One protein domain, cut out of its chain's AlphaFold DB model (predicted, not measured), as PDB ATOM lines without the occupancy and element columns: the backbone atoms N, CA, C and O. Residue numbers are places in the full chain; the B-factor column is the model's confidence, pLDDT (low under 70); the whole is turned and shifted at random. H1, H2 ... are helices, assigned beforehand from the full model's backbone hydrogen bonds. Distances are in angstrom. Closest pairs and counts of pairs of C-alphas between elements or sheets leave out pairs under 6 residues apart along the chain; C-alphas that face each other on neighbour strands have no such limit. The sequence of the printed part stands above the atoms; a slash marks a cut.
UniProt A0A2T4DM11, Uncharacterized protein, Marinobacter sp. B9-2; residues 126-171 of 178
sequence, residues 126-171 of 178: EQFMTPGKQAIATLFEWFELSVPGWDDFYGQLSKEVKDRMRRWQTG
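AT A GLANCE: This is residues 126 to 171 of the 178 residues of an uncharacterized protein of Marinobacter sp. B9-2 (UniProt A0A2T4DM11). Three helices make the sides of a flat, open triangle: H1 and H2 meet at one corner, and H3 comes back from the end of H2 to H1. Residues 126 to 134, with no named element, lead into H1. The printed part has 46 residues, is all helix and only just loose, close to compact, with a radius of gyration of the C-alphas of 11.5 A and spans of 32 by 23 by 7 A.

HOW THE PARTS SIT: Look first at H1, residues 135 to 146, and H2, residues 150 to 156: they only just touch, with 3 pairs of C-alphas within 8 A, and only at the corner by their tight link. Their closest C-alphas, of Glu 144 and Trp 150, are 6.0 A apart; their lines are about perpendicular at 79 degrees. H3, residues 159 to 169, touches H1 at residues 136 to 140 alone, opposite ways at a steep tilt of 64 degrees; the closest C-alphas, of Ala 137 and Gln 169, are 4.4 A apart. H2 and H3 are close but not clearly touching, with C-alphas 154 and 162 closest at 7.7 A. In H1, H2 and H3 every O i to N i+4 pair is within hydrogen-bond range.

IN THESE COORDINATES: Find C-alpha 135 at (-48.698, -27.477, -20.536); H1 runs 16.2 A from there. H2 is 10.0 A long. H3 runs 15.4 A, to C-alpha 169 at (-41.493, -27.821, -17.011).

THE WHOLE: The C-alphas of Pro 131 and Gln 156, the two farthest apart, are 32.2 A apart. Residues 155 to 161, of which 159 to 161 belong to H3, stand free. The printed part has no cut, and no printed residue is under 70 in pLDDT.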
ATOM      1  N   GLU A 126     -58.932 -28.293 -20.286       84.75
ATOM      2  CA  GLU A 126     -59.024 -26.943 -19.737       84.75
ATOM      3  C   GLU A 126     -57.808 -26.592 -18.876       84.75
ATOM      4  O   GLU A 126     -57.358 -25.445 -18.892       84.75
ATOM      5  N   GLN A 127     -57.226 -27.570 -18.173       86.38
ATOM      6  CA  GLN A 127     -56.046 -27.344 -17.335       86.38
ATOM      7  C   GLN A 127     -54.840 -26.903 -18.173       86.38
ATOM      8  O   GLN A 127     -54.076 -26.039 -17.738       86.38
ATOM      9  N   PHE A 128     -54.713 -27.409 -19.405       86.44
ATOM     10  CA  PHE A 128     -53.660 -27.006 -20.341       86.44
ATOM     11  C   PHE A 128     -53.848 -25.597 -20.918       86.44
ATOM     12  O   PHE A 128     -52.901 -25.037 -21.468       86.44
ATOM     13  N   MET A 129     -55.040 -25.010 -20.782       83.50
ATOM     14  CA  MET A 129     -55.342 -23.648 -21.236       83.50
ATOM     15  C   MET A 129     -55.199 -22.599 -20.122       83.50
ATOM     16  O   MET A 129     -55.558 -21.438 -20.319       83.50
ATOM     17  N   THR A 130     -54.656 -22.980 -18.960       85.88
ATOM     18  CA  THR A 130     -54.440 -22.065 -17.831       85.88
ATOM     19  C   THR A 130     -53.420 -20.974 -18.197       85.88
ATOM     20  O   THR A 130     -52.258 -21.294 -18.475       85.88
ATOM     21  N   PRO A 131     -53.794 -19.678 -18.167       86.12
ATOM     22  CA  PRO A 131     -52.880 -18.593 -18.511       86.12
ATOM     23  C   PRO A 131     -51.628 -18.578 -17.627       86.12
ATOM     24  O   PRO A 131     -51.710 -18.707 -16.408       86.12
ATOM     25  N   GLY A 132     -50.460 -18.394 -18.246       82.88
ATOM     26  CA  GLY A 132     -49.179 -18.299 -17.536       82.88
ATOM     27  C   GLY A 132     -48.604 -19.634 -17.046       82.88
ATOM     28  O   GLY A 132     -47.504 -19.638 -16.496       82.88
ATOM     29  N   LYS A 133     -49.292 -20.760 -17.276       84.00
ATOM     30  CA  LYS A 133     -48.819 -22.098 -16.908       84.00
ATOM     31  C   LYS A 133     -48.392 -22.890 -18.142       84.00
ATOM     32  O   LYS A 133     -49.065 -22.880 -19.167       84.00
ATOM     33  N   GLN A 134     -47.263 -23.591 -18.048       86.38
ATOM     34  CA  GLN A 134     -46.793 -24.461 -19.126       86.38
ATOM     35  C   GLN A 134     -47.606 -25.761 -19.161       86.38
ATOM     36  O   GLN A 134     -47.871 -26.369 -18.121       86.38
ATOM     37  N   ALA A 135     -47.950 -26.231 -20.364       87.50
ATOM     38  CA  ALA A 135     -48.698 -27.477 -20.536       87.50
ATOM     39  C   ALA A 135     -47.943 -28.685 -19.949       87.50
ATOM     40  O   ALA A 135     -48.532 -29.509 -19.257       87.50
ATOM     41  N   ILE A 136     -46.618 -28.741 -20.142       88.88
ATOM     42  CA  ILE A 136     -45.782 -29.800 -19.558       88.88
ATOM     43  C   ILE A 136     -45.776 -29.723 -18.029       88.88
ATOM     44  O   ILE A 136     -45.899 -30.755 -17.383       88.88
ATOM     45  N   ALA A 137     -45.674 -28.531 -17.435       90.19
ATOM     46  CA  ALA A 137     -45.736 -28.396 -15.979       90.19
ATOM     47  C   ALA A 137     -47.065 -28.933 -15.424       90.19
ATOM     48  O   ALA A 137     -47.066 -29.705 -14.473       90.19
ATOM     49  N   THR A 138     -48.178 -28.615 -16.092       91.88
ATOM     50  CA  THR A 138     -49.514 -29.129 -15.743       91.88
ATOM     51  C   THR A 138     -49.578 -30.656 -15.786       91.88
ATOM     52  O   THR A 138     -50.136 -31.269 -14.883       91.88
ATOM     53  N   LEU A 139     -48.969 -31.281 -16.799       90.75
ATOM     54  CA  LEU A 139     -48.907 -32.740 -16.897       90.75
ATOM     55  C   LEU A 139     -48.084 -33.367 -15.759       90.75
ATOM     56  O   LEU A 139     -48.481 -34.393 -15.217       90.75
ATOM     57  N   PHE A 140     -46.956 -32.761 -15.385       91.38
ATOM     58  CA  PHE A 140     -46.127 -33.262 -14.284       91.38
ATOM     59  C   PHE A 140     -46.820 -33.142 -12.927       91.38
ATOM     60  O   PHE A 140     -46.807 -34.102 -12.166       91.38
ATOM     61  N   GLU A 141     -47.480 -32.016 -12.658       91.81
ATOM     62  CA  GLU A 141     -48.290 -31.864 -11.444       91.81
ATOM     63  C   GLU A 141     -49.400 -32.920 -11.379       91.81
ATOM     64  O   GLU A 141     -49.682 -33.477 -10.322       91.81
ATOM     65  N   TRP A 142     -50.013 -33.248 -12.519       92.56
ATOM     66  CA  TRP A 142     -50.995 -34.322 -12.572       92.56
ATOM     67  C   TRP A 142     -50.382 -35.699 -12.306       92.56
ATOM     68  O   TRP A 142     -51.002 -36.482 -11.589       92.56
ATOM     69  N   PHE A 143     -49.181 -35.991 -12.824       92.06
ATOM     70  CA  PHE A 143     -48.479 -37.243 -12.520       92.06
ATOM     71  C   PHE A 143     -48.201 -37.387 -11.022       92.06
ATOM     72  O   PHE A 143     -48.508 -38.433 -10.457       92.06
ATOM     73  N   GLU A 144     -47.697 -36.329 -10.385       91.81
ATOM     74  CA  GLU A 144     -47.411 -36.295  -8.944       91.81
ATOM     75  C   GLU A 144     -48.668 -36.541  -8.095       91.81
ATOM     76  O   GLU A 144     -48.602 -37.202  -7.062       91.81
ATOM     77  N   LEU A 145     -49.830 -36.054  -8.540       91.56
ATOM     78  CA  LEU A 145     -51.089 -36.184  -7.801       91.56
ATOM     79  C   LEU A 145     -51.867 -37.471  -8.105       91.56
ATOM     80  O   LEU A 145     -52.600 -37.954  -7.242       91.56
ATOM     81  N   SER A 146     -51.766 -37.991  -9.329       91.25
ATOM     82  CA  SER A 146     -52.726 -38.972  -9.859       91.25
ATOM     83  C   SER A 146     -52.114 -40.325 -10.195       91.25
ATOM     84  O   SER A 146     -52.862 -41.294 -10.306       91.25
ATOM     85  N   VAL A 147     -50.789 -40.423 -10.364       90.62
ATOM     86  CA  VAL A 147     -50.121 -41.681 -10.728       90.62
ATOM     87  C   VAL A 147     -49.427 -42.290  -9.506       90.62
ATOM     88  O   VAL A 147     -48.399 -41.780  -9.056       90.62
ATOM     89  N   PRO A 148     -49.939 -43.413  -8.966       92.12
ATOM     90  CA  PRO A 148     -49.305 -44.097  -7.845       92.12
ATOM     91  C   PRO A 148     -47.874 -44.535  -8.179       92.12
ATOM     92  O   PRO A 148     -47.620 -45.099  -9.243       92.12
ATOM     93  N   GLY A 149     -46.940 -44.301  -7.254       91.69
ATOM     94  CA  GLY A 149     -45.529 -44.668  -7.428       91.69
ATOM     95  C   GLY A 149     -44.724 -43.710  -8.314       91.69
ATOM     96  O   GLY A 149     -43.563 -44.001  -8.613       91.69
ATOM     97  N   TRP A 150     -45.298 -42.569  -8.719       92.25
ATOM     98  CA  TRP A 150     -44.572 -41.549  -9.476       92.25
ATOM     99  C   TRP A 150     -43.333 -41.037  -8.733       92.25
ATOM    100  O   TRP A 150     -42.263 -40.974  -9.333       92.25
ATOM    101  N   ASP A 151     -43.442 -40.733  -7.439       90.19
ATOM    102  CA  ASP A 151     -42.318 -40.210  -6.650       90.19
ATOM    103  C   ASP A 151     -41.154 -41.204  -6.555       90.19
ATOM    104  O   ASP A 151     -39.990 -40.817  -6.687       90.19
ATOM    105  N   ASP A 152     -41.457 -42.496  -6.407       93.38
ATOM    106  CA  ASP A 152     -40.454 -43.562  -6.385       93.38
ATOM    107  C   ASP A 152     -39.770 -43.703  -7.748       93.38
ATOM    108  O   ASP A 152     -38.539 -43.745  -7.835       93.38
ATOM    109  N   PHE A 153     -40.559 -43.722  -8.830       93.12
ATOM    110  CA  PHE A 153     -40.046 -43.748 -10.198       93.12
ATOM    111  C   PHE A 153     -39.156 -42.532 -10.474       93.12
ATOM    112  O   PHE A 153     -38.017 -42.679 -10.922       93.12
ATOM    113  N   TYR A 154     -39.647 -41.332 -10.159       91.19
ATOM    114  CA  TYR A 154     -38.912 -40.089 -10.330       91.19
ATOM    115  C   TYR A 154     -37.625 -40.112  -9.504       91.19
ATOM    116  O   TYR A 154     -36.561 -39.758 -10.011       91.19
ATOM    117  N   GLY A 155     -37.681 -40.603  -8.264       91.56
ATOM    118  CA  GLY A 155     -36.545 -40.788  -7.365       91.56
ATOM    119  C   GLY A 155     -35.411 -41.617  -7.973       91.56
ATOM    120  O   GLY A 155     -34.247 -41.228  -7.836       91.56
ATOM    121  N   GLN A 156     -35.740 -42.671  -8.721       94.69
ATOM    122  CA  GLN A 156     -34.783 -43.578  -9.372       94.69
ATOM    123  C   GLN A 156     -34.111 -42.994 -10.628       94.69
ATOM    124  O   GLN A 156     -33.094 -43.519 -11.084       94.69
ATOM    125  N   LEU A 157     -34.636 -41.902 -11.195       93.56
ATOM    126  CA  LEU A 157     -34.057 -41.283 -12.389       93.56
ATOM    127  C   LEU A 157     -32.694 -40.633 -12.100       93.56
ATOM    128  O   LEU A 157     -32.465 -40.041 -11.039       93.56
ATOM    129  N   SER A 158     -31.801 -40.670 -13.096       94.94
ATOM    130  CA  SER A 158     -30.506 -39.988 -13.016       94.94
ATOM    131  C   SER A 158     -30.674 -38.468 -12.904       94.94
ATOM    132  O   SER A 158     -31.655 -37.887 -13.380       94.94
ATOM    133  N   LYS A 159     -29.676 -37.798 -12.313       93.94
ATOM    134  CA  LYS A 159     -29.660 -36.332 -12.177       93.94
ATOM    135  C   LYS A 159     -29.854 -35.628 -13.525       93.94
ATOM    136  O   LYS A 159     -30.630 -34.686 -13.623       93.94
ATOM    137  N   GLU A 160     -29.217 -36.134 -14.575       92.75
ATOM    138  CA  GLU A 160     -29.304 -35.584 -15.933       92.75
ATOM    139  C   GLU A 160     -30.730 -35.644 -16.498       92.75
ATOM    140  O   GLU A 160     -31.181 -34.710 -17.167       92.75
ATOM    141  N   VAL A 161     -31.459 -36.732 -16.225       90.06
ATOM    142  CA  VAL A 161     -32.853 -36.897 -16.654       90.06
ATOM    143  C   VAL A 161     -33.758 -35.942 -15.878       90.06
ATOM    144  O   VAL A 161     -34.576 -35.265 -16.502       90.06
ATOM    145  N   LYS A 162     -33.571 -35.828 -14.558       92.06
ATOM    146  CA  LYS A 162     -34.319 -34.893 -13.700       92.06
ATOM    147  C   LYS A 162     -34.110 -33.439 -14.124       92.06
ATOM    148  O   LYS A 162     -35.081 -32.714 -14.333       92.06
ATOM    149  N   ASP A 163     -32.863 -33.032 -14.363       90.94
ATOM    150  CA  ASP A 163     -32.520 -31.683 -14.834       90.94
ATOM    151  C   ASP A 163     -33.108 -31.390 -16.223       90.94
ATOM    152  O   ASP A 163     -33.487 -30.260 -16.543       90.94
ATOM    153  N   ARG A 164     -33.205 -32.407 -17.086       88.81
ATOM    154  CA  ARG A 164     -33.879 -32.288 -18.383       88.81
ATOM    155  C   ARG A 164     -35.393 -32.125 -18.228       88.81
ATOM    156  O   ARG A 164     -35.941 -31.220 -18.845       88.81
ATOM    157  N   MET A 165     -36.046 -32.932 -17.392       89.38
ATOM    158  CA  MET A 165     -37.483 -32.803 -17.109       89.38
ATOM    159  C   MET A 165     -37.819 -31.434 -16.508       89.38
ATOM    160  O   MET A 165     -38.771 -30.789 -16.940       89.38
ATOM    161  N   ARG A 166     -36.983 -30.926 -15.595       88.56
ATOM    162  CA  ARG A 166     -37.157 -29.591 -15.009       88.56
ATOM    163  C   ARG A 166     -37.091 -28.481 -16.060       88.56
ATOM    164  O   ARG A 166     -37.928 -27.587 -16.056       88.56
ATOM    165  N   ARG A 167     -36.148 -28.566 -17.007       89.00
ATOM    166  CA  ARG A 167     -36.069 -27.628 -18.145       89.00
ATOM    167  C   ARG A 167     -37.305 -27.668 -19.044       89.00
ATOM    168  O   ARG A 167     -37.640 -26.647 -19.642       89.00
ATOM    169  N   TRP A 168     -37.959 -28.827 -19.152       88.75
ATOM    170  CA  TRP A 168     -39.212 -28.970 -19.895       88.75
ATOM    171  C   TRP A 168     -40.367 -28.280 -19.166       88.75
ATOM    172  O   TRP A 168     -41.109 -27.521 -19.785       88.75
ATOM    173  N   GLN A 169     -40.480 -28.475 -17.848       86.25
ATOM    174  CA  GLN A 169     -41.493 -27.821 -17.011       86.25
ATOM    175  C   GLN A 169     -41.365 -26.289 -17.032       86.25
ATOM    176  O   GLN A 169     -42.370 -25.587 -17.104       86.25
ATOM    177  N   THR A 170     -40.136 -25.756 -17.019       85.69
ATOM    178  CA  THR A 170     -39.885 -24.305 -17.065       85.69
ATOM    179  C   THR A 170     -39.962 -23.713 -18.475       85.69
ATOM    180  O   THR A 170     -39.785 -22.507 -18.637       85.69
ATOM    181  N   GLY A 171     -40.184 -24.535 -19.509       80.19
ATOM    182  CA  GLY A 171     -40.230 -24.096 -20.906       80.19
ATOM    183  C   GLY A 171     -38.885 -23.618 -21.468       80.19
ATOM    184  O   GLY A 171     -38.837 -23.055 -22.556       80.19
TER     185      GLY A 171